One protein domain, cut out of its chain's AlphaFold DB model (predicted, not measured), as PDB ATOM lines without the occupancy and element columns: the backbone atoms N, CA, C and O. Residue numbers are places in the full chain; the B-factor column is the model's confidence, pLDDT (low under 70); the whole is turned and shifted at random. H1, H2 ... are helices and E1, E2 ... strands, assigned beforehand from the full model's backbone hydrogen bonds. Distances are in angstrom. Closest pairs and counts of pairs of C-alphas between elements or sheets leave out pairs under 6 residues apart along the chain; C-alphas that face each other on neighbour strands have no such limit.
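Overview. This is residues 510 to 678 of the 890 residues of an uncharacterized protein of Chthoniobacter flavus Ellin428 (UniProt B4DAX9). This is a long sandwich of strands: a seven-stranded sheet, curled like part of a barrel, has two small sheets facing it. E1 E14 E11 covers it toward one end, while E4 E12 E13 is only partly face to face with it and reaches on to the other end, where E3 also lies. The 169 printed residues hold fourteen named strands and two four-residue helices, in the order E1 E2 H1 E3 E4 E5 E6 E7 H2 E8 E9 E10 E11 E12 E13 E14; the class is mostly strand. The large sheet, E2 E9 E8 E7 E6 E5 E10, and E4 E12 E13 are antiparallel, and E1 E14 E11 is mixed. The whole is compact, radius of gyration of the C-alphas 17.3 A, with an elongated outline of 59 by 37 by 25 A.

Along the chain. The large sheet holds E2 (538 to 542), E9 (618 to 623, 16.6 A), E8 (609 to 613), E7 (590 to 596, 19.2 A), E6 (581 to 587, 18.5 A), E5 (569 to 575) and E10 (627 to 629). The second sheet has E1 (518 to 521), beginning at C-alpha 518 (6.966, -21.900, 39.403), E14 (673 to 677), ending at C-alpha 677 (6.941, -7.640, 41.101), and E11 (640 to 643). The third sheet has E4 (557 to 564, 23.8 A), E12 (649 to 656, 22.5 A) and E13 (662 to 668, 20.5 A). H1 is residues 543 to 546, E3 547 to 550 and H2 599 to 602.

Arrangement. The large sheet is strongly twisted, and E5 E6 E7 form a meander, each strand the antiparallel neighbour of the one before. N 585 and O 592 of the hairpin E6 and E7 are 2.9 A apart, within hydrogen-bond range. The three sheets form a stack of sheets, face to face in turn. The closest C-alphas of E1 and E2 are Leu 518 and Asp 539, 6.0 A. E1 and E14 are parallel, with N 674 and O 518 at 2.8 A. The closest C-alphas of E4 and E6 are Ser 563 and Leu 586, 6.4 A. In the hairpin E12 and E13, N 653 and O 665 are 2.9 A apart. E3 pairs with no named strand, but residues 510 to 511 pair with its residues 547 to 548, antiparallel. H1 only grazes the large sheet and E4 E12 E13. H2 is on the large sheet, height 6.9 A. Both helices are too short for an O i to N i+4 pair; the single O i to N i+3 pair is within range in H1, not in H2.

Size, cuts and confidence. The C-alphas farthest apart, Asp 554 and Gln 635, are 60.1 A apart. The printed part has no cut. The link E1 to E2, 16 residues, is long. Confidence is under 70 at residues 513 to 514, 529 to 535 and 630 to 638.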
ATOM      1  N   THR A 510      -3.333 -40.769  42.491       92.69
ATOM      2  CA  THR A 510      -3.572 -39.932  43.670       92.69
ATOM      3  C   THR A 510      -2.582 -38.774  43.711       92.69
ATOM      4  O   THR A 510      -1.422 -38.926  43.337       92.69
ATOM      5  N   ALA A 511      -3.019 -37.602  44.172       91.75
ATOM      6  CA  ALA A 511      -2.138 -36.451  44.368       91.75
ATOM      7  C   ALA A 511      -1.514 -36.482  45.776       91.75
ATOM      8  O   ALA A 511      -2.232 -36.579  46.771       91.75
ATOM      9  N   VAL A 512      -0.186 -36.352  45.874       82.38
ATOM     10  CA  VAL A 512       0.558 -36.410  47.155       82.38
ATOM     11  C   VAL A 512       0.802 -35.045  47.809       82.38
ATOM     12  O   VAL A 512       1.402 -34.964  48.879       82.38
ATOM     13  N   GLY A 513       0.315 -33.958  47.203       64.94
ATOM     14  CA  GLY A 513       0.282 -32.618  47.808       64.94
ATOM     15  C   GLY A 513       1.626 -31.883  47.897       64.94
ATOM     16  O   GLY A 513       1.650 -30.719  48.285       64.94
ATOM     17  N   THR A 514       2.738 -32.513  47.512       65.88
ATOM     18  CA  THR A 514       4.043 -31.856  47.337       65.88
ATOM     19  C   THR A 514       4.283 -31.560  45.861       65.88
ATOM     20  O   THR A 514       4.932 -32.338  45.164       65.88
ATOM     21  N   ALA A 515       3.742 -30.442  45.385       71.06
ATOM     22  CA  ALA A 515       4.033 -29.914  44.058       71.06
ATOM     23  C   ALA A 515       5.159 -28.865  44.110       71.06
ATOM     24  O   ALA A 515       5.367 -28.208  45.134       71.06
ATOM     25  N   THR A 516       5.896 -28.729  43.009       83.31
ATOM     26  CA  THR A 516       6.914 -27.690  42.793       83.31
ATOM     27  C   THR A 516       6.280 -26.295  42.737       83.31
ATOM     28  O   THR A 516       5.062 -26.162  42.639       83.31
ATOM     29  N   ALA A 517       7.091 -25.243  42.847       88.75
ATOM     30  CA  ALA A 517       6.641 -23.862  42.683       88.75
ATOM     31  C   ALA A 517       7.316 -23.270  41.445       88.75
ATOM     32  O   ALA A 517       8.533 -23.375  41.325       88.75
ATOM     33  N   LEU A 518       6.523 -22.668  40.562       91.44
ATOM     34  CA  LEU A 518       6.966 -21.900  39.403       91.44
ATOM     35  C   LEU A 518       7.225 -20.457  39.835       91.44
ATOM     36  O   LEU A 518       6.364 -19.863  40.479       91.44
ATOM     37  N   ASN A 519       8.383 -19.899  39.489       90.69
ATOM     38  CA  ASN A 519       8.820 -18.574  39.930       90.69
ATOM     39  C   ASN A 519       9.326 -17.775  38.723       90.69
ATOM     40  O   ASN A 519      10.430 -18.007  38.226       90.69
ATOM     41  N   VAL A 520       8.516 -16.825  38.261       90.56
ATOM     42  CA  VAL A 520       8.888 -15.851  37.223       90.56
ATOM     43  C   VAL A 520       9.082 -14.467  37.848       90.56
ATOM     44  O   VAL A 520       8.582 -14.211  38.938       90.56
ATOM     45  N   ASP A 521       9.858 -13.593  37.210       88.25
ATOM     46  CA  ASP A 521      10.329 -12.338  37.820       88.25
ATOM     47  C   ASP A 521      10.338 -11.186  36.796       88.25
ATOM     48  O   ASP A 521      10.860 -11.323  35.681       88.25
ATOM     49  N   GLU A 522       9.723 -10.063  37.168       88.25
ATOM     50  CA  GLU A 522       9.452  -8.908  36.303       88.25
ATOM     51  C   GLU A 522      10.691  -8.064  36.023       88.25
ATOM     52  O   GLU A 522      10.810  -7.498  34.931       88.25
ATOM     53  N   SER A 523      11.703  -8.139  36.895       82.94
ATOM     54  CA  SER A 523      13.024  -7.534  36.684       82.94
ATOM     55  C   SER A 523      13.669  -7.972  35.361       82.94
ATOM     56  O   SER A 523      14.590  -7.320  34.870       82.94
ATOM     57  N   PHE A 524      13.215  -9.092  34.789       84.38
ATOM     58  CA  PHE A 524      13.746  -9.732  33.585       84.38
ATOM     59  C   PHE A 524      12.902  -9.455  32.326       84.38
ATOM     60  O   PHE A 524      13.293  -9.869  31.229       84.38
ATOM     61  N   LEU A 525      11.779  -8.738  32.451       86.06
ATOM     62  CA  LEU A 525      11.027  -8.202  31.313       86.06
ATOM     63  C   LEU A 525      11.856  -7.130  30.570       86.06
ATOM     64  O   LEU A 525      12.760  -6.527  31.151       86.06
ATOM     65  N   PRO A 526      11.561  -6.819  29.288       80.44
ATOM     66  CA  PRO A 526      12.361  -5.879  28.485       80.44
ATOM     67  C   PRO A 526      12.459  -4.434  29.011       80.44
ATOM     68  O   PRO A 526      13.215  -3.640  28.446       80.44
ATOM     69  N   THR A 527      11.677  -4.086  30.033       72.75
ATOM     70  CA  THR A 527      11.621  -2.779  30.708       72.75
ATOM     71  C   THR A 527      12.031  -2.823  32.187       72.75
ATOM     72  O   THR A 527      12.129  -1.755  32.785       72.75
ATOM     73  N   GLY A 528      12.283  -4.009  32.758       72.06
ATOM     74  CA  GLY A 528      12.525  -4.213  34.192       72.06
ATOM     75  C   GLY A 528      13.883  -3.731  34.714       72.06
ATOM     76  O   GLY A 528      14.773  -3.306  33.971       72.06
ATOM     77  N   SER A 529      14.040  -3.809  36.034       68.69
ATOM     78  CA  SER A 529      15.200  -3.345  36.809       68.69
ATOM     79  C   SER A 529      16.446  -4.248  36.739       68.69
ATOM     80  O   SER A 529      17.548  -3.833  37.122       68.69
ATOM     81  N   GLY A 530      16.300  -5.486  36.264       64.81
ATOM     82  CA  GLY A 530      17.293  -6.551  36.377       64.81
ATOM     83  C   GLY A 530      18.493  -6.417  35.433       64.81
ATOM     84  O   GLY A 530      18.379  -6.097  34.253       64.81
ATOM     85  N   THR A 531      19.693  -6.719  35.946       56.75
ATOM     86  CA  THR A 531      20.956  -6.664  35.169       56.75
ATOM     87  C   THR A 531      21.865  -7.894  35.347       56.75
ATOM     88  O   THR A 531      23.044  -7.865  34.989       56.75
ATOM     89  N   GLY A 532      21.328  -9.003  35.870       50.25
ATOM     90  CA  GLY A 532      22.032 -10.283  36.048       50.25
ATOM     91  C   GLY A 532      21.187 -11.493  35.614       50.25
ATOM     92  O   GLY A 532      20.149 -11.295  34.996       50.25
ATOM     93  N   PRO A 533      21.616 -12.741  35.904       56.91
ATOM     94  CA  PRO A 533      20.839 -13.948  35.614       56.91
ATOM     95  C   PRO A 533      20.609 -14.835  36.861       56.91
ATOM     96  O   PRO A 533      21.378 -15.763  37.109       56.91
ATOM     97  N   THR A 534      19.538 -14.569  37.611       49.47
ATOM     98  CA  THR A 534      18.874 -15.490  38.565       49.47
ATOM     99  C   THR A 534      17.477 -14.936  38.824       49.47
ATOM    100  O   THR A 534      17.377 -13.887  39.449       49.47
ATOM    101  N   GLY A 535      16.447 -15.616  38.323       59.00
ATOM    102  CA  GLY A 535      15.175 -14.995  37.938       59.00
ATOM    103  C   GLY A 535      15.039 -15.043  36.412       59.00
ATOM    104  O   GLY A 535      16.045 -15.148  35.698       59.00
ATOM    105  N   SER A 536      13.806 -15.116  35.915       76.50
ATOM    106  CA  SER A 536      13.504 -15.405  34.509       76.50
ATOM    107  C   SER A 536      12.057 -15.035  34.194       76.50
ATOM    108  O   SER A 536      11.183 -15.213  35.036       76.50
ATOM    109  N   THR A 537      11.776 -14.617  32.961       88.19
ATOM    110  CA  THR A 537      10.395 -14.506  32.466       88.19
ATOM    111  C   THR A 537       9.812 -15.856  32.040       88.19
ATOM    112  O   THR A 537       8.652 -15.927  31.659       88.19
ATOM    113  N   VAL A 538      10.593 -16.940  32.080       90.62
ATOM    114  CA  VAL A 538      10.131 -18.308  31.805       90.62
ATOM    115  C   VAL A 538      10.691 -19.256  32.856       90.62
ATOM    116  O   VAL A 538      11.913 -19.344  33.005       90.62
ATOM    117  N   ASP A 539       9.817 -20.000  33.526       92.81
ATOM    118  CA  ASP A 539      10.181 -21.081  34.446       92.81
ATOM    119  C   ASP A 539       9.526 -22.398  34.004       92.81
ATOM    120  O   ASP A 539       8.524 -22.395  33.288       92.81
ATOM    121  N   THR A 540      10.110 -23.549  34.335       93.44
ATOM    122  CA  THR A 540       9.586 -24.864  33.925       93.44
ATOM    123  C   THR A 540       9.956 -25.943  34.925       93.44
ATOM    124  O   THR A 540      11.124 -26.301  35.062       93.44
ATOM    125  N   GLU A 541       8.935 -26.511  35.562       94.12
ATOM    126  CA  GLU A 541       9.079 -27.435  36.684       94.12
ATOM    127  C   GLU A 541       8.316 -28.749  36.465       94.12
ATOM    128  O   GLU A 541       7.311 -28.806  35.754       94.12
ATOM    129  N   ALA A 542       8.806 -29.830  37.076       92.88
ATOM    130  CA  ALA A 542       8.336 -31.195  36.815       92.88
ATOM    131  C   ALA A 542       7.232 -31.635  37.798       92.88
ATOM    132  O   ALA A 542       7.501 -32.243  38.836       92.88
ATOM    133  N   PHE A 543       5.968 -31.378  37.452       92.94
ATOM    134  CA  PHE A 543       4.811 -31.671  38.308       92.94
ATOM    135  C   PHE A 543       4.366 -33.142  38.301       92.94
ATOM    136  O   PHE A 543       3.579 -33.532  39.160       92.94
ATOM    137  N   ALA A 544       4.899 -33.992  37.416       91.12
ATOM    138  CA  ALA A 544       4.634 -35.438  37.429       91.12
ATOM    139  C   ALA A 544       4.894 -36.093  38.805       91.12
ATOM    140  O   ALA A 544       4.163 -36.988  39.218       91.12
ATOM    141  N   GLY A 545       5.889 -35.601  39.557       89.44
ATOM    142  CA  GLY A 545       6.199 -36.071  40.914       89.44
ATOM    143  C   GLY A 545       5.166 -35.704  41.993       89.44
ATOM    144  O   GLY A 545       5.270 -36.199  43.113       89.44
ATOM    145  N   ALA A 546       4.172 -34.866  41.678       91.12
ATOM    146  CA  ALA A 546       3.056 -34.549  42.573       91.12
ATOM    147  C   ALA A 546       1.960 -35.636  42.579       91.12
ATOM    148  O   ALA A 546       1.016 -35.540  43.369       91.12
ATOM    149  N   PHE A 547       2.089 -36.667  41.734       93.06
ATOM    150  CA  PHE A 547       1.125 -37.754  41.577       93.06
ATOM    151  C   PHE A 547       1.772 -39.126  41.822       93.06
ATOM    152  O   PHE A 547       2.850 -39.425  41.311       93.06
ATOM    153  N   THR A 548       1.089 -39.991  42.569       92.38
ATOM    154  CA  THR A 548       1.441 -41.407  42.755       92.38
ATOM    155  C   THR A 548       0.360 -42.295  42.168       92.38
ATOM    156  O   THR A 548      -0.824 -42.049  42.394       92.38
ATOM    157  N   HIS A 549       0.766 -43.323  41.431       91.19
ATOM    158  CA  HIS A 549      -0.128 -44.161  40.641       91.19
ATOM    159  C   HIS A 549       0.227 -45.647  40.730       91.19
ATOM    160  O   HIS A 549       1.342 -46.004  41.117       91.19
ATOM    161  N   VAL A 550      -0.727 -46.489  40.336       89.81
ATOM    162  CA  VAL A 550      -0.551 -47.920  40.073       89.81
ATOM    163  C   VAL A 550      -1.191 -48.232  38.720       89.81
ATOM    164  O   VAL A 550      -2.215 -47.652  38.372       89.81
ATOM    165  N   ASN A 551      -0.533 -49.089  37.944       86.88
ATOM    166  CA  ASN A 551      -0.678 -49.161  36.488       86.88
ATOM    167  C   ASN A 551      -1.740 -50.136  35.963       86.88
ATOM    168  O   ASN A 551      -1.823 -50.263  34.745       86.88
ATOM    169  N   GLY A 552      -2.447 -50.840  36.844       86.31
ATOM    170  CA  GLY A 552      -3.201 -52.038  36.483       86.31
ATOM    171  C   GLY A 552      -2.321 -53.218  36.053       86.31
ATOM    172  O   GLY A 552      -1.086 -53.115  36.040       86.31
ATOM    173  N   ALA A 553      -2.947 -54.348  35.721       86.62
ATOM    174  CA  ALA A 553      -2.251 -55.584  35.344       86.62
ATOM    175  C   ALA A 553      -1.814 -55.633  33.870       86.62
ATOM    176  O   ALA A 553      -0.874 -56.360  33.528       86.62
ATOM    177  N   ASP A 554      -2.459 -54.857  33.007       84.44
ATOM    178  CA  ASP A 554      -2.228 -54.762  31.567       84.44
ATOM    179  C   ASP A 554      -1.175 -53.679  31.208       84.44
ATOM    180  O   ASP A 554      -0.251 -53.944  30.432       84.44
ATOM    181  N   GLY A 555      -1.217 -52.514  31.871       84.94
ATOM    182  CA  GLY A 555      -0.136 -51.535  31.970       84.94
ATOM    183  C   GLY A 555      -0.441 -50.129  31.434       84.94
ATOM    184  O   GLY A 555      -0.356 -49.859  30.237       84.94
ATOM    185  N   ALA A 556      -0.613 -49.177  32.356       89.69
ATOM    186  CA  ALA A 556      -1.060 -47.822  32.044       89.69
ATOM    187  C   ALA A 556      -0.049 -46.768  31.544       89.69
ATOM    188  O   ALA A 556       1.173 -46.828  31.735       89.69
ATOM    189  N   SER A 557      -0.636 -45.719  30.956       92.31
ATOM    190  CA  SER A 557      -0.043 -44.455  30.512       92.31
ATOM    191  C   SER A 557      -0.666 -43.260  31.255       92.31
ATOM    192  O   SER A 557      -1.784 -43.352  31.752       92.31
ATOM    193  N   ILE A 558       0.033 -42.119  31.345       94.31
ATOM    194  CA  ILE A 558      -0.488 -40.908  32.009       94.31
ATOM    195  C   ILE A 558      -0.491 -39.730  31.040       94.31
ATOM    196  O   ILE A 558       0.505 -39.455  30.370       94.31
ATOM    197  N   SER A 559      -1.605 -39.004  31.020       95.75
ATOM    198  CA  SER A 559      -1.769 -37.727  30.329       95.75
ATOM    199  C   SER A 559      -1.939 -36.583  31.332       95.75
ATOM    200  O   SER A 559      -2.464 -36.773  32.429       95.75
ATOM    201  N   TYR A 560      -1.493 -35.384  30.955       96.06
ATOM    202  CA  TYR A 560      -1.564 -34.181  31.786       96.06
ATOM    203  C   TYR A 560      -2.344 -33.085  31.061       96.06
ATOM    204  O   TYR A 560      -2.140 -32.858  29.868       96.06
ATOM    205  N   GLY A 561      -3.221 -32.386  31.782       96.56
ATOM    206  CA  GLY A 561      -4.033 -31.305  31.232       96.56
ATOM    207  C   GLY A 561      -4.267 -30.179  32.233       96.56
ATOM    208  O   GLY A 561      -4.499 -30.421  33.417       96.56
ATOM    209  N   LEU A 562      -4.223 -28.939  31.746       96.12
ATOM    210  CA  LEU A 562      -4.591 -27.755  32.520       96.12
ATOM    211  C   LEU A 562      -6.073 -27.418  32.332       96.12
ATOM    212  O   LEU A 562      -6.660 -27.642  31.273       96.12
ATOM    213  N   SER A 563      -6.671 -26.824  33.359       96.12
ATOM    214  CA  SER A 563      -8.040 -26.308  33.333       96.12
ATOM    215  C   SER A 563      -8.169 -25.039  34.178       96.12
ATOM    216  O   SER A 563      -7.363 -24.804  35.077       96.12
ATOM    217  N   VAL A 564      -9.184 -24.221  33.880       95.62
ATOM    218  CA  VAL A 564      -9.549 -23.026  34.660       95.62
ATOM    219  C   VAL A 564     -10.936 -23.195  35.276       95.62
ATOM    220  O   VAL A 564     -11.812 -23.805  34.661       95.62
ATOM    221  N   SER A 565     -11.158 -22.630  36.464       94.44
ATOM    222  CA  SER A 565     -12.430 -22.761  37.198       94.44
ATOM    223  C   SER A 565     -13.639 -22.175  36.449       94.44
ATOM    224  O   SER A 565     -14.748 -22.703  36.545       94.44
ATOM    225  N   ALA A 566     -13.423 -21.126  35.648       95.12
ATOM    226  CA  ALA A 566     -14.319 -20.685  34.583       95.12
ATOM    227  C   ALA A 566     -13.526 -19.952  33.487       95.12
ATOM    228  O   ALA A 566     -12.488 -19.354  33.754       95.12
ATOM    229  N   SER A 567     -14.025 -19.965  32.246       94.81
ATOM    230  CA  SER A 567     -13.423 -19.181  31.158       94.81
ATOM    231  C   SER A 567     -13.658 -17.685  31.385       94.81
ATOM    232  O   SER A 567     -14.807 -17.258  31.528       94.81
ATOM    233  N   GLY A 568     -12.580 -16.902  31.435       94.50
ATOM    234  CA  GLY A 568     -12.622 -15.492  31.815       94.50
ATOM    235  C   GLY A 568     -12.877 -15.283  33.310       94.50
ATOM    236  O   GLY A 568     -13.583 -14.339  33.672       94.50
ATOM    237  N   VAL A 569     -12.359 -16.168  34.171       96.06
ATOM    238  CA  VAL A 569     -12.335 -15.955  35.628       96.06
ATOM    239  C   VAL A 569     -11.245 -14.947  35.999       96.06
ATOM    240  O   VAL A 569     -10.175 -14.947  35.399       96.06
ATOM    241  N   ASP A 570     -11.535 -14.065  36.951       94.25
ATOM    242  CA  ASP A 570     -10.576 -13.090  37.485       94.25
ATOM    243  C   ASP A 570      -9.479 -13.821  38.273       94.25
ATOM    244  O   ASP A 570      -9.797 -14.667  39.109       94.25
ATOM    245  N   SER A 571      -8.209 -13.523  37.994       93.44
ATOM    246  CA  SER A 571      -7.056 -14.125  38.680       93.44
ATOM    247  C   SER A 571      -6.835 -13.586  40.100       93.44
ATOM    248  O   SER A 571      -6.273 -14.289  40.948       93.44
ATOM    249  N   GLY A 572      -7.283 -12.353  40.361       90.88
ATOM    250  CA  GLY A 572      -6.877 -11.532  41.505       90.88
ATOM    251  C   GLY A 572      -5.680 -10.610  41.227       90.88
ATOM    252  O   GLY A 572      -5.398  -9.745  42.057       90.88
ATOM    253  N   LEU A 573      -5.013 -10.758  40.075       91.69
ATOM    254  CA  LEU A 573      -3.911  -9.900  39.628       91.69
ATOM    255  C   LEU A 573      -4.407  -8.737  38.753       91.69
ATOM    256  O   LEU A 573      -5.454  -8.814  38.097       91.69
ATOM    257  N   ILE A 574      -3.623  -7.661  38.728       91.12
ATOM    258  CA  ILE A 574      -3.872  -6.435  37.968       91.12
ATOM    259  C   ILE A 574      -2.644  -6.141  37.104       91.12
ATOM    260  O   ILE A 574      -1.523  -6.157  37.598       91.12
ATOM    261  N   ASP A 575      -2.852  -5.833  35.825       92.00
ATOM    262  CA  ASP A 575      -1.803  -5.377  34.911       92.00
ATOM    263  C   ASP A 575      -1.270  -4.007  35.357       92.00
ATOM    264  O   ASP A 575      -2.005  -3.014  35.344       92.00
ATOM    265  N   SER A 576       0.003  -3.945  35.754       86.50
ATOM    266  CA  SER A 576       0.585  -2.774  36.428       86.50
ATOM    267  C   SER A 576       0.622  -1.525  35.539       86.50
ATOM    268  O   SER A 576       0.401  -0.412  36.012       86.50
ATOM    269  N   LEU A 577       0.772  -1.699  34.222       84.94
ATOM    270  CA  LEU A 577       0.806  -0.591  33.261       84.94
ATOM    271  C   LEU A 577      -0.575   0.040  32.987       84.94
ATOM    272  O   LEU A 577      -0.654   1.229  32.665       84.94
ATOM    273  N   THR A 578      -1.662  -0.737  33.038       87.75
ATOM    274  CA  THR A 578      -3.014  -0.273  32.656       87.75
ATOM    275  C   THR A 578      -3.990  -0.132  33.821       87.75
ATOM    276  O   THR A 578      -4.979   0.594  33.687       87.75
ATOM    277  N   GLY A 579      -3.750  -0.814  34.944       87.25
ATOM    278  CA  GLY A 579      -4.701  -0.933  36.052       87.25
ATOM    279  C   GLY A 579      -5.920  -1.816  35.737       87.25
ATOM    280  O   GLY A 579      -6.930  -1.736  36.440       87.25
ATOM    281  N   ASN A 580      -5.868  -2.624  34.672       92.88
ATOM    282  CA  ASN A 580      -6.925  -3.573  34.320       92.88
ATOM    283  C   ASN A 580      -6.762  -4.907  35.067       92.88
ATOM    284  O   ASN A 580      -5.651  -5.367  35.306       92.88
ATOM    285  N   HIS A 581      -7.880  -5.568  35.374       94.69
ATOM    286  CA  HIS A 581      -7.874  -6.920  35.943       94.69
ATOM    287  C   HIS A 581      -7.390  -7.955  34.916       94.69
ATOM    288  O   HIS A 581      -7.713  -7.857  33.727       94.69
ATOM    289  N   VAL A 582      -6.673  -8.970  35.397       96.12
ATOM    290  CA  VAL A 582      -6.132 -10.080  34.601       96.12
ATOM    291  C   VAL A 582      -7.053 -11.299  34.700       96.12
ATOM    292  O   VAL A 582      -7.302 -11.818  35.792       96.12
ATOM    293  N   PHE A 583      -7.558 -11.780  33.561       96.81
ATOM    294  CA  PHE A 583      -8.530 -12.878  33.474       96.81
ATOM    295  C   PHE A 583      -7.950 -14.122  32.793       96.81
ATOM    296  O   PHE A 583      -7.224 -14.017  31.809       96.81
ATOM    297  N   LEU A 584      -8.319 -15.309  33.283       96.88
ATOM    298  CA  LEU A 584      -7.766 -16.594  32.848       96.88
ATOM    299  C   LEU A 584      -8.665 -17.301  31.821       96.88
ATOM    300  O   LEU A 584      -9.869 -17.475  32.033       96.88
ATOM    301  N   PHE A 585      -8.063 -17.779  30.734       96.88
ATOM    302  CA  PHE A 585      -8.718 -18.515  29.650       96.88
ATOM    303  C   PHE A 585      -7.963 -19.813  29.356       96.88
ATOM    304  O   PHE A 585      -6.742 -19.846  29.447       96.88
ATOM    305  N   LEU A 586      -8.664 -20.881  28.965       96.81
ATOM    306  CA  LEU A 586      -8.025 -22.104  28.464       96.81
ATOM    307  C   LEU A 586      -7.983 -22.063  26.929       96.81
ATOM    308  O   LEU A 586      -9.005 -22.253  26.267       96.81
ATOM    309  N   GLU A 587      -6.805 -21.818  26.364       95.44
ATOM    310  CA  GLU A 587      -6.563 -21.688  24.926       95.44
ATOM    311  C   GLU A 587      -5.638 -22.816  24.443       95.44
ATOM    312  O   GLU A 587      -4.469 -22.898  24.808       95.44
ATOM    313  N   SER A 588      -6.154 -23.709  23.593       93.56
ATOM    314  CA  SER A 588      -5.390 -24.825  22.992       93.56
ATOM    315  C   SER A 588      -4.676 -25.767  23.985       93.56
ATOM    316  O   SER A 588      -3.727 -26.444  23.601       93.56
ATOM    317  N   GLY A 589      -5.134 -25.831  25.242       92.19
ATOM    318  CA  GLY A 589      -4.544 -26.648  26.316       92.19
ATOM    319  C   GLY A 589      -3.602 -25.889  27.262       92.19
ATOM    320  O   GLY A 589      -3.232 -26.431  28.300       92.19
ATOM    321  N   ALA A 590      -3.261 -24.637  26.948       96.38
ATOM    322  CA  ALA A 590      -2.558 -23.723  27.844       96.38
ATOM    323  C   ALA A 590      -3.550 -22.786  28.550       96.38
ATOM    324  O   ALA A 590      -4.579 -22.419  27.978       96.38
ATOM    325  N   VAL A 591      -3.244 -22.374  29.779       97.44
ATOM    326  CA  VAL A 591      -3.951 -21.276  30.447       97.44
ATOM    327  C   VAL A 591      -3.282 -19.971  30.052       97.44
ATOM    328  O   VAL A 591      -2.105 -19.778  30.336       97.44
ATOM    329  N   VAL A 592      -4.028 -19.083  29.407       97.44
ATOM    330  CA  VAL A 592      -3.570 -17.757  28.988       97.44
ATOM    331  C   VAL A 592      -4.270 -16.717  29.854       97.44
ATOM    332  O   VAL A 592      -5.500 -16.709  29.949       97.44
ATOM    333  N   ALA A 593      -3.486 -15.859  30.496       96.88
ATOM    334  CA  ALA A 593      -3.960 -14.728  31.276       96.88
ATOM    335  C   ALA A 593      -3.960 -13.460  30.413       96.88
ATOM    336  O   ALA A 593      -3.010 -13.248  29.656       96.88
ATOM    337  N   ARG A 594      -5.044 -12.676  30.469       97.62
ATOM    338  CA  ARG A 594      -5.245 -11.482  29.628       97.62
ATOM    339  C   ARG A 594      -5.859 -10.310  30.395       97.62
ATOM    340  O   ARG A 594      -6.852 -10.497  31.106       97.62
ATOM    341  N   GLU A 595      -5.361  -9.099  30.165       95.94
ATOM    342  CA  GLU A 595      -5.866  -7.876  30.792       95.94
ATOM    343  C   GLU A 595      -7.137  -7.342  30.132       95.94
ATOM    344  O   GLU A 595      -7.326  -7.393  28.915       95.94
ATOM    345  N   GLY A 596      -8.026  -6.776  30.946       94.88
ATOM    346  CA  GLY A 596      -9.055  -5.872  30.451       94.88
ATOM    347  C   GLY A 596      -9.993  -5.363  31.540       94.88
ATOM    348  O   GLY A 596     -10.134  -5.948  32.607       94.88
ATOM    349  N   ALA A 597     -10.735  -4.293  31.252       92.88
ATOM    350  CA  ALA A 597     -11.713  -3.735  32.196       92.88
ATOM    351  C   ALA A 597     -12.901  -4.682  32.520       92.88
ATOM    352  O   ALA A 597     -13.707  -4.390  33.401       92.88
ATOM    353  N   THR A 598     -13.048  -5.790  31.780       93.31
ATOM    354  CA  THR A 598     -13.956  -6.923  32.046       93.31
ATOM    355  C   THR A 598     -13.413  -8.175  31.350       93.31
ATOM    356  O   THR A 598     -12.745  -8.048  30.321       93.31
ATOM    357  N   SER A 599     -13.812  -9.373  31.787       92.50
ATOM    358  CA  SER A 599     -13.465 -10.639  31.117       92.50
ATOM    359  C   SER A 599     -13.856 -10.700  29.629       92.50
ATOM    360  O   SER A 599     -13.180 -11.339  28.827       92.50
ATOM    361  N   VAL A 600     -14.911  -9.987  29.216       93.56
ATOM    362  CA  VAL A 600     -15.327  -9.894  27.801       93.56
ATOM    363  C   VAL A 600     -14.365  -9.038  26.968       93.56
ATOM    364  O   VAL A 600     -14.206  -9.295  25.778       93.56
ATOM    365  N   ALA A 601     -13.718  -8.035  27.569       93.00
ATOM    366  CA  ALA A 601     -12.657  -7.265  26.916       93.00
ATOM    367  C   ALA A 601     -11.338  -8.056  26.892       93.00
ATOM    368  O   ALA A 601     -10.690  -8.135  25.846       93.00
ATOM    369  N   ALA A 602     -11.012  -8.703  28.015       94.69
ATOM    370  CA  ALA A 602      -9.812  -9.512  28.197       94.69
ATOM    371  C   ALA A 602      -9.684 -10.662  27.191       94.69
ATOM    372  O   ALA A 602      -8.585 -10.953  26.741       94.69
ATOM    373  N   ALA A 603     -10.791 -11.237  26.708       92.00
ATOM    374  CA  ALA A 603     -10.776 -12.242  25.636       92.00
ATOM    375  C   ALA A 603     -10.115 -11.777  24.309       92.00
ATOM    376  O   ALA A 603      -9.892 -12.589  23.412       92.00
ATOM    377  N   THR A 604      -9.812 -10.480  24.162       91.81
ATOM    378  CA  THR A 604      -8.980  -9.912  23.081       91.81
ATOM    379  C   THR A 604      -7.918  -8.926  23.591       91.81
ATOM    380  O   THR A 604      -7.414  -8.118  22.810       91.81
ATOM    381  N   GLY A 605      -7.629  -8.951  24.894       93.19
ATOM    382  CA  GLY A 605      -6.626  -8.111  25.539       93.19
ATOM    383  C   GLY A 605      -5.197  -8.559  25.248       93.19
ATOM    384  O   GLY A 605      -4.948  -9.439  24.411       93.19
ATOM    385  N   SER A 606      -4.261  -7.947  25.967       94.44
ATOM    386  CA  SER A 606      -2.861  -8.377  25.996       94.44
ATOM    387  C   SER A 606      -2.722  -9.804  26.576       94.44
ATOM    388  O   SER A 606      -3.718 -10.478  26.841       94.44
ATOM    389  N   ILE A 607      -1.498 -10.328  26.661       95.19
ATOM    390  CA  ILE A 607      -1.194 -11.522  27.467       95.19
ATOM    391  C   ILE A 607      -0.226 -11.061  28.542       95.19
ATOM    392  O   ILE A 607       0.769 -10.430  28.189       95.19
ATOM    393  N   GLU A 608      -0.500 -11.370  29.805       94.81
ATOM    394  CA  GLU A 608       0.408 -11.045  30.912       94.81
ATOM    395  C   GLU A 608       1.232 -12.263  31.300       94.81
ATOM    396  O   GLU A 608       2.438 -12.142  31.489       94.81
ATOM    397  N   PHE A 609       0.615 -13.447  31.327       94.81
ATOM    398  CA  PHE A 609       1.334 -14.709  31.452       94.81
ATOM    399  C   PHE A 609       0.600 -15.875  30.774       94.81
ATOM    400  O   PHE A 609      -0.602 -15.831  30.502       94.81
ATOM    401  N   THR A 610       1.335 -16.956  30.525       96.38
ATOM    402  CA  THR A 610       0.818 -18.242  30.045       96.38
ATOM    403  C   THR A 610       1.351 -19.381  30.914       96.38
ATOM    404  O   THR A 610       2.543 -19.434  31.204       96.38
ATOM    405  N   LEU A 611       0.482 -20.324  31.283       96.75
ATOM    406  CA  LEU A 611       0.845 -21.619  31.864       96.75
ATOM    407  C   LEU A 611       0.559 -22.717  30.834       96.75
ATOM    408  O   LEU A 611      -0.531 -22.772  30.267       96.75
ATOM    409  N   SER A 612       1.504 -23.618  30.595       96.62
ATOM    410  CA  SER A 612       1.342 -24.742  29.660       96.62
ATOM    411  C   SER A 612       1.917 -26.023  30.254       96.62
ATOM    412  O   SER A 612       2.819 -25.941  31.078       96.62
ATOM    413  N   VAL A 613       1.402 -27.194  29.868       96.81
ATOM    414  CA  VAL A 613       1.912 -28.496  30.331       96.81
ATOM    415  C   VAL A 613       2.288 -29.382  29.145       96.81
ATOM    416  O   VAL A 613       1.593 -29.380  28.126       96.81
ATOM    417  N   ASP A 614       3.393 -30.117  29.261       95.25
ATOM    418  CA  ASP A 614       3.817 -31.104  28.265       95.25
ATOM    419  C   ASP A 614       3.331 -32.531  28.590       95.25
ATOM    420  O   ASP A 614       2.829 -32.828  29.674       95.25
ATOM    421  N   GLY A 615       3.509 -33.451  27.638       92.50
ATOM    422  CA  GLY A 615       3.134 -34.862  27.805       92.50
ATOM    423  C   GLY A 615       3.964 -35.645  28.837       92.50
ATOM    424  O   GLY A 615       3.705 -36.827  29.025       92.50
ATOM    425  N   SER A 616       4.948 -35.020  29.490       93.44
ATOM    426  CA  SER A 616       5.720 -35.598  30.600       93.44
ATOM    427  C   SER A 616       5.322 -35.005  31.958       93.44
ATOM    428  O   SER A 616       5.924 -35.364  32.968       93.44
ATOM    429  N   GLY A 617       4.346 -34.091  32.002       93.56
ATOM    430  CA  GLY A 617       3.932 -33.399  33.221       93.56
ATOM    431  C   GLY A 617       4.871 -32.267  33.647       93.56
ATOM    432  O   GLY A 617       4.832 -31.862  34.809       93.56
ATOM    433  N   ASN A 618       5.711 -31.747  32.746       94.38
ATOM    434  CA  ASN A 618       6.424 -30.493  32.987       94.38
ATOM    435  C   ASN A 618       5.461 -29.328  32.736       94.38
ATOM    436  O   ASN A 618       4.884 -29.245  31.651       94.38
ATOM    437  N   VAL A 619       5.296 -28.430  33.709       95.81
ATOM    438  CA  VAL A 619       4.521 -27.192  33.531       95.81
ATOM    439  C   VAL A 619       5.494 -26.040  33.304       95.81
ATOM    440  O   VAL A 619       6.408 -25.845  34.100       95.81
ATOM    441  N   THR A 620       5.291 -25.274  32.236       95.06
ATOM    442  CA  THR A 620       6.016 -24.034  31.932       95.06
ATOM    443  C   THR A 620       5.143 -22.835  32.280       95.06
ATOM    444  O   THR A 620       4.025 -22.735  31.768       95.06
ATOM    445  N   ALA A 621       5.673 -21.914  33.085       94.88
ATOM    446  CA  ALA A 621       5.161 -20.554  33.212       94.88
ATOM    447  C   ALA A 621       5.964 -19.613  32.305       94.88
ATOM    448  O   ALA A 621       7.187 -19.713  32.245       94.88
ATOM    449  N   THR A 622       5.281 -18.685  31.642       94.25
ATOM    450  CA  THR A 622       5.877 -17.622  30.820       94.25
ATOM    451  C   THR A 622       5.202 -16.301  31.155       94.25
ATOM    452  O   THR A 622       3.978 -16.241  31.133       94.25
ATOM    453  N   LEU A 623       5.988 -15.269  31.436       93.50
ATOM    454  CA  LEU A 623       5.585 -13.915  31.801       93.50
ATOM    455  C   LEU A 623       5.896 -12.960  30.640       93.50
ATOM    456  O   LEU A 623       7.037 -12.861  30.187       93.50
ATOM    457  N   ASP A 624       4.873 -12.266  30.157       91.69
ATOM    458  CA  ASP A 624       4.924 -11.346  29.019       91.69
ATOM    459  C   ASP A 624       4.776  -9.869  29.450       91.69
ATOM    460  O   ASP A 624       5.200  -8.970  28.713       91.69
ATOM    461  N   ARG A 625       4.168  -9.596  30.619       91.06
ATOM    462  CA  ARG A 625       3.886  -8.246  31.159       91.06
ATOM    463  C   ARG A 625       3.922  -8.226  32.689       91.06
ATOM    464  O   ARG A 625       3.837  -9.278  33.309       91.06
ATOM    465  N   SER A 626       4.007  -7.021  33.254       89.25
ATOM    466  CA  SER A 626       4.046  -6.765  34.694       89.25
ATOM    467  C   SER A 626       2.673  -6.782  35.376       89.25
ATOM    468  O   SER A 626       1.705  -6.224  34.841       89.25
ATOM    469  N   VAL A 627       2.586  -7.410  36.552       90.00
ATOM    470  CA  VAL A 627       1.348  -7.645  37.306       90.00
ATOM    471  C   VAL A 627       1.533  -7.544  38.826       90.00
ATOM    472  O   VAL A 627       2.377  -8.199  39.422       90.00
ATOM    473  N   HIS A 628       0.630  -6.814  39.479       86.12
ATOM    474  CA  HIS A 628       0.598  -6.641  40.936       86.12
ATOM    475  C   HIS A 628      -0.708  -7.182  41.542       86.12
ATOM    476  O   HIS A 628      -1.665  -7.528  40.839       86.12
ATOM    477  N   GLN A 629      -0.779  -7.231  42.875       81.50
ATOM    478  CA  GLN A 629      -2.016  -7.499  43.618       81.50
ATOM    479  C   GLN A 629      -2.654  -6.212  44.151       81.50
ATOM    480  O   GLN A 629      -1.989  -5.213  44.403       81.50
ATOM    481  N   ASN A 630      -3.964  -6.249  44.411       69.38
ATOM    482  CA  ASN A 630      -4.719  -5.134  45.005       69.38
ATOM    483  C   ASN A 630      -4.489  -4.999  46.534       69.38
ATOM    484  O   ASN A 630      -5.424  -4.805  47.319       69.38
ATOM    485  N   SER A 631      -3.239  -5.174  46.966       64.88
ATOM    486  CA  SER A 631      -2.737  -5.018  48.331       64.88
ATOM    487  C   SER A 631      -2.023  -3.668  48.477       64.88
ATOM    488  O   SER A 631      -1.330  -3.240  47.559       64.88
ATOM    489  N   PRO A 632      -2.147  -2.967  49.621       57.22
ATOM    490  CA  PRO A 632      -1.293  -1.818  49.904       57.22
ATOM    491  C   PRO A 632       0.151  -2.287  50.122       57.22
ATOM    492  O   PRO A 632       0.441  -2.911  51.144       57.22
ATOM    493  N   ASP A 633       1.011  -1.970  49.160       60.78
ATOM    494  CA  ASP A 633       2.429  -2.329  49.136       60.78
ATOM    495  C   ASP A 633       3.211  -1.831  50.375       60.78
ATOM    496  O   ASP A 633       2.886  -0.830  51.034       60.78
ATOM    497  N   SER A 634       4.264  -2.571  50.704       56.97
ATOM    498  CA  SER A 634       5.264  -2.258  51.711       56.97
ATOM    499  C   SER A 634       6.189  -1.151  51.194       56.97
ATOM    500  O   SER A 634       6.894  -1.328  50.211       56.97
ATOM    501  N   GLN A 635       6.287  -0.025  51.916       56.72
ATOM    502  CA  GLN A 635       7.066   1.173  51.521       56.72
ATOM    503  C   GLN A 635       8.601   0.977  51.399       56.72
ATOM    504  O   GLN A 635       9.350   1.955  51.399       56.72
ATOM    505  N   VAL A 636       9.084  -0.267  51.384       59.53
ATOM    506  CA  VAL A 636      10.491  -0.676  51.268       59.53
ATOM    507  C   VAL A 636      10.676  -2.003  50.506       59.53
ATOM    508  O   VAL A 636      11.772  -2.561  50.584       59.53
ATOM    509  N   ASP A 637       9.650  -2.544  49.833       65.31
ATOM    510  CA  ASP A 637       9.849  -3.724  48.977       65.31
ATOM    511  C   ASP A 637      10.422  -3.350  47.598       65.31
ATOM    512  O   ASP A 637      10.432  -2.186  47.193       65.31
ATOM    513  N   ALA A 638      10.992  -4.349  46.933       67.44
ATOM    514  CA  ALA A 638      11.598  -4.263  45.608       67.44
ATOM    515  C   ALA A 638      11.572  -5.612  44.852       67.44
ATOM    516  O   ALA A 638      12.227  -5.715  43.819       67.44
ATOM    517  N   ASN A 639      10.914  -6.658  45.389       74.50
ATOM    518  CA  ASN A 639      10.647  -7.917  44.674       74.50
ATOM    519  C   ASN A 639       9.486  -8.718  45.332       74.50
ATOM    520  O   ASN A 639       9.692  -9.865  45.758       74.50
ATOM    521  N   GLU A 640       8.289  -8.123  45.490       78.00
ATOM    522  CA  GLU A 640       7.156  -8.797  46.168       78.00
ATOM    523  C   GLU A 640       6.715 -10.041  45.378       78.00
ATOM    524  O   GLU A 640       6.621 -10.026  44.156       78.00
ATOM    525  N   ALA A 641       6.441 -11.143  46.082       83.81
ATOM    526  CA  ALA A 641       5.943 -12.379  45.486       83.81
ATOM    527  C   ALA A 641       4.407 -12.370  45.405       83.81
ATOM    528  O   ALA A 641       3.729 -12.572  46.420       83.81
ATOM    529  N   VAL A 642       3.853 -12.186  44.206       85.81
ATOM    530  CA  VAL A 642       2.415 -12.288  43.939       85.81
ATOM    531  C   VAL A 642       2.028 -13.664  43.387       85.81
ATOM    532  O   VAL A 642       2.786 -14.313  42.671       85.81
ATOM    533  N   SER A 643       0.821 -14.126  43.721       85.81
ATOM    534  CA  SER A 643       0.297 -15.436  43.306       85.81
ATOM    535  C   SER A 643      -1.155 -15.338  42.856       85.81
ATOM    536  O   SER A 643      -1.871 -14.396  43.195       85.81
ATOM    537  N   LEU A 644      -1.609 -16.344  42.109       86.31
ATOM    538  CA  LEU A 644      -3.002 -16.443  41.687       86.31
ATOM    539  C   LEU A 644      -3.896 -16.815  42.873       86.31
ATOM    540  O   LEU A 644      -3.487 -17.536  43.788       86.31
ATOM    541  N   THR A 645      -5.162 -16.397  42.827       85.06
ATOM    542  CA  THR A 645      -6.159 -16.896  43.783       85.06
ATOM    543  C   THR A 645      -6.259 -18.427  43.677       85.06
ATOM    544  O   THR A 645      -6.266 -18.989  42.578       85.06
ATOM    545  N   SER A 646      -6.334 -19.119  44.815       87.06
ATOM    546  CA  SER A 646      -6.387 -20.584  44.853       87.06
ATOM    547  C   SER A 646      -7.688 -21.155  44.277       87.06
ATOM    548  O   SER A 646      -8.760 -20.547  44.337       87.06
ATOM    549  N   GLY A 647      -7.583 -22.349  43.695       88.31
ATOM    550  CA  GLY A 647      -8.667 -23.058  43.019       88.31
ATOM    551  C   GLY A 647      -9.038 -22.493  41.644       88.31
ATOM    552  O   GLY A 647     -10.085 -22.860  41.110       88.31
ATOM    553  N   LEU A 648      -8.229 -21.592  41.074       93.06
ATOM    554  CA  LEU A 648      -8.484 -21.002  39.755       93.06
ATOM    555  C   LEU A 648      -7.881 -21.784  38.589       93.06
ATOM    556  O   LEU A 648      -8.496 -21.813  37.523       93.06
ATOM    557  N   VAL A 649      -6.711 -22.400  38.782       94.94
ATOM    558  CA  VAL A 649      -6.015 -23.203  37.769       94.94
ATOM    559  C   VAL A 649      -5.745 -24.581  38.340       94.94
ATOM    560  O   VAL A 649      -5.111 -24.699  39.381       94.94
ATOM    561  N   THR A 650      -6.161 -25.620  37.627       94.25
ATOM    562  CA  THR A 650      -5.992 -27.006  38.067       94.25
ATOM    563  C   THR A 650      -5.188 -27.787  37.038       94.25
ATOM    564  O   THR A 650      -5.582 -27.848  35.869       94.25
ATOM    565  N   LEU A 651      -4.096 -28.417  37.481       94.81
ATOM    566  CA  LEU A 651      -3.412 -29.471  36.735       94.81
ATOM    567  C   LEU A 651      -4.048 -30.812  37.095       94.81
ATOM    568  O   LEU A 651      -4.042 -31.210  38.260       94.81
ATOM    569  N   THR A 652      -4.548 -31.518  36.088       95.06
ATOM    570  CA  THR A 652      -5.064 -32.881  36.216       95.06
ATOM    571  C   THR A 652      -4.114 -33.850  35.529       95.06
ATOM    572  O   THR A 652      -3.737 -33.635  34.376       95.06
ATOM    573  N   ALA A 653      -3.751 -34.915  36.238       95.88
ATOM    574  CA  ALA A 653      -3.126 -36.104  35.682       95.88
ATOM    575  C   ALA A 653      -4.195 -37.196  35.561       95.88
ATOM    576  O   ALA A 653      -4.818 -37.560  36.561       95.88
ATOM    577  N   THR A 654      -4.399 -37.709  34.350       94.62
ATOM    578  CA  THR A 654      -5.296 -38.836  34.074       94.62
ATOM    579  C   THR A 654      -4.452 -40.037  33.682       94.62
ATOM    580  O   THR A 654      -3.715 -39.963  32.695       94.62
ATOM    581  N   ILE A 655      -4.546 -41.117  34.456       92.56
ATOM    582  CA  ILE A 655      -3.993 -42.426  34.103       92.56
ATOM    583  C   ILE A 655      -5.020 -43.193  33.266       92.56
ATOM    584  O   ILE A 655      -6.212 -43.116  33.557       92.56
ATOM    585  N   THR A 656      -4.566 -43.878  32.220       89.75
ATOM    586  CA  THR A 656      -5.387 -44.702  31.319       89.75
ATOM    587  C   THR A 656      -4.550 -45.863  30.801       89.75
ATOM    588  O   THR A 656      -3.394 -45.661  30.406       89.75
ATOM    589  N   ASP A 657      -5.128 -47.053  30.808       87.00
ATOM    590  CA  ASP A 657      -4.504 -48.329  30.465       87.00
ATOM    591  C   ASP A 657      -4.805 -48.808  29.033       87.00
ATOM    592  O   ASP A 657      -4.934 -47.983  28.117       87.00
ATOM    593  N   GLY A 658      -4.694 -50.116  28.798       81.88
ATOM    594  CA  GLY A 658      -4.691 -50.769  27.492       81.88
ATOM    595  C   GLY A 658      -6.082 -51.071  26.947       81.88
ATOM    596  O   GLY A 658      -6.295 -50.901  25.741       81.88
ATOM    597  N   ASP A 659      -7.025 -51.446  27.810       80.19
ATOM    598  CA  ASP A 659      -8.451 -51.556  27.472       80.19
ATOM    599  C   ASP A 659      -9.183 -50.208  27.589       80.19
ATOM    600  O   ASP A 659     -10.011 -49.879  26.727       80.19
ATOM    601  N   GLY A 660      -8.756 -49.346  28.515       82.75
ATOM    602  CA  GLY A 660      -9.060 -47.917  28.527       82.75
ATOM    603  C   GLY A 660      -9.805 -47.433  29.764       82.75
ATOM    604  O   GLY A 660     -10.364 -46.321  29.732       82.75
ATOM    605  N   ASP A 661      -9.812 -48.221  30.835       85.00
ATOM    606  CA  ASP A 661     -10.262 -47.760  32.136       85.00
ATOM    607  C   ASP A 661      -9.340 -46.632  32.642       85.00
ATOM    608  O   ASP A 661      -8.212 -46.423  32.168       85.00
ATOM    609  N   HIS A 662      -9.856 -45.744  33.497       87.88
ATOM    610  CA  HIS A 662      -9.095 -44.545  33.856       87.88
ATOM    611  C   HIS A 662      -9.437 -43.903  35.191       87.88
ATOM    612  O   HIS A 662     -10.568 -43.865  35.661       87.88
ATOM    613  N   GLN A 663      -8.427 -43.255  35.767       91.38
ATOM    614  CA  GLN A 663      -8.580 -42.466  36.980       91.38
ATOM    615  C   GLN A 663      -7.881 -41.116  36.831       91.38
ATOM    616  O   GLN A 663      -6.883 -40.980  36.124       91.38
ATOM    617  N   ALA A 664      -8.412 -40.086  37.487       93.31
ATOM    618  CA  ALA A 664      -7.876 -38.733  37.415       93.31
ATOM    619  C   ALA A 664      -7.627 -38.155  38.810       93.31
ATOM    620  O   ALA A 664      -8.508 -38.165  39.671       93.31
ATOM    621  N   ALA A 665      -6.436 -37.592  39.002       94.44
ATOM    622  CA  ALA A 665      -6.066 -36.835  40.190       94.44
ATOM    623  C   ALA A 665      -5.687 -35.405  39.797       94.44
ATOM    624  O   ALA A 665      -5.142 -35.164  38.720       94.44
ATOM    625  N   SER A 666      -5.941 -34.453  40.691       93.94
ATOM    626  CA  SER A 666      -5.780 -33.030  40.395       93.94
ATOM    627  C   SER A 666      -5.081 -32.277  41.520       93.94
ATOM    628  O   SER A 666      -5.274 -32.584  42.696       93.94
ATOM    629  N   ILE A 667      -4.320 -31.247  41.149       92.69
ATOM    630  CA  ILE A 667      -3.728 -30.261  42.059       92.69
ATOM    631  C   ILE A 667      -4.089 -28.841  41.613       92.69
ATOM    632  O   ILE A 667      -4.178 -28.555  40.419       92.69
ATOM    633  N   ASP A 668      -4.276 -27.950  42.583       92.19
ATOM    634  CA  ASP A 668      -4.376 -26.509  42.349       92.19
ATOM    635  C   ASP A 668      -2.979 -25.948  42.053       92.19
ATOM    636  O   ASP A 668      -2.043 -26.182  42.817       92.19
ATOM    637  N   LEU A 669      -2.836 -25.212  40.952       91.31
ATOM    638  CA  LEU A 669      -1.611 -24.486  40.619       91.31
ATOM    639  C   LEU A 669      -1.621 -23.039  41.134       91.31
ATOM    640  O   LEU A 669      -0.584 -22.386  41.074       91.31
ATOM    641  N   GLY A 670      -2.748 -22.521  41.639       85.19
ATOM    642  CA  GLY A 670      -2.883 -21.104  41.986       85.19
ATOM    643  C   GLY A 670      -1.843 -20.621  43.005       85.19
ATOM    644  O   GLY A 670      -1.151 -19.635  42.767       85.19
ATOM    645  N   SER A 671      -1.646 -21.389  44.083       80.69
ATOM    646  CA  SER A 671      -0.598 -21.152  45.091       80.69
ATOM    647  C   SER A 671       0.775 -21.748  44.742       80.69
ATOM    648  O   SER A 671       1.656 -21.787  45.597       80.69
ATOM    649  N   HIS A 672       0.944 -22.268  43.524       88.75
ATOM    650  CA  HIS A 672       2.192 -22.839  43.002       88.75
ATOM    651  C   HIS A 672       2.792 -22.003  41.861       88.75
ATOM    652  O   HIS A 672       3.801 -22.404  41.285       88.75
ATOM    653  N   VAL A 673       2.208 -20.840  41.558       90.19
ATOM    654  CA  VAL A 673       2.776 -19.819  40.672       90.19
ATOM    655  C   VAL A 673       3.099 -18.578  41.505       90.19
ATOM    656  O   VAL A 673       2.214 -17.990  42.127       90.19
ATOM    657  N   SER A 674       4.373 -18.202  41.509       89.94
ATOM    658  CA  SER A 674       4.917 -16.964  42.058       89.94
ATOM    659  C   SER A 674       5.380 -16.088  40.897       89.94
ATOM    660  O   SER A 674       6.133 -16.542  40.032       89.94
ATOM    661  N   ILE A 675       4.923 -14.844  40.875       90.00
ATOM    662  CA  ILE A 675       5.418 -13.784  40.001       90.00
ATOM    663  C   ILE A 675       6.066 -12.753  40.926       90.00
ATOM    664  O   ILE A 675       5.471 -12.397  41.941       90.00
ATOM    665  N   HIS A 676       7.293 -12.333  40.638       87.38
ATOM    666  CA  HIS A 676       8.000 -11.341  41.443       87.38
ATOM    667  C   HIS A 676       7.907  -9.951  40.801       87.38
ATOM    668  O   HIS A 676       8.423  -9.761  39.702       87.38
ATOM    669  N   ASP A 677       7.237  -9.028  41.496       82.69
ATOM    670  CA  ASP A 677       6.941  -7.640  41.101       82.69
ATOM    671  C   ASP A 677       8.106  -6.705  41.495       82.69
ATOM    672  O   ASP A 677       8.472  -6.616  42.675       82.69
ATOM    673  N   ASP A 678       8.741  -6.050  40.514       78.44
ATOM    674  CA  ASP A 678      10.061  -5.420  40.668       78.44
ATOM    675  C   ASP A 678      10.004  -3.938  41.092       78.44
ATOM    676  O   ASP A 678      10.313  -3.014  40.336       78.44
TER     677      ASP A 678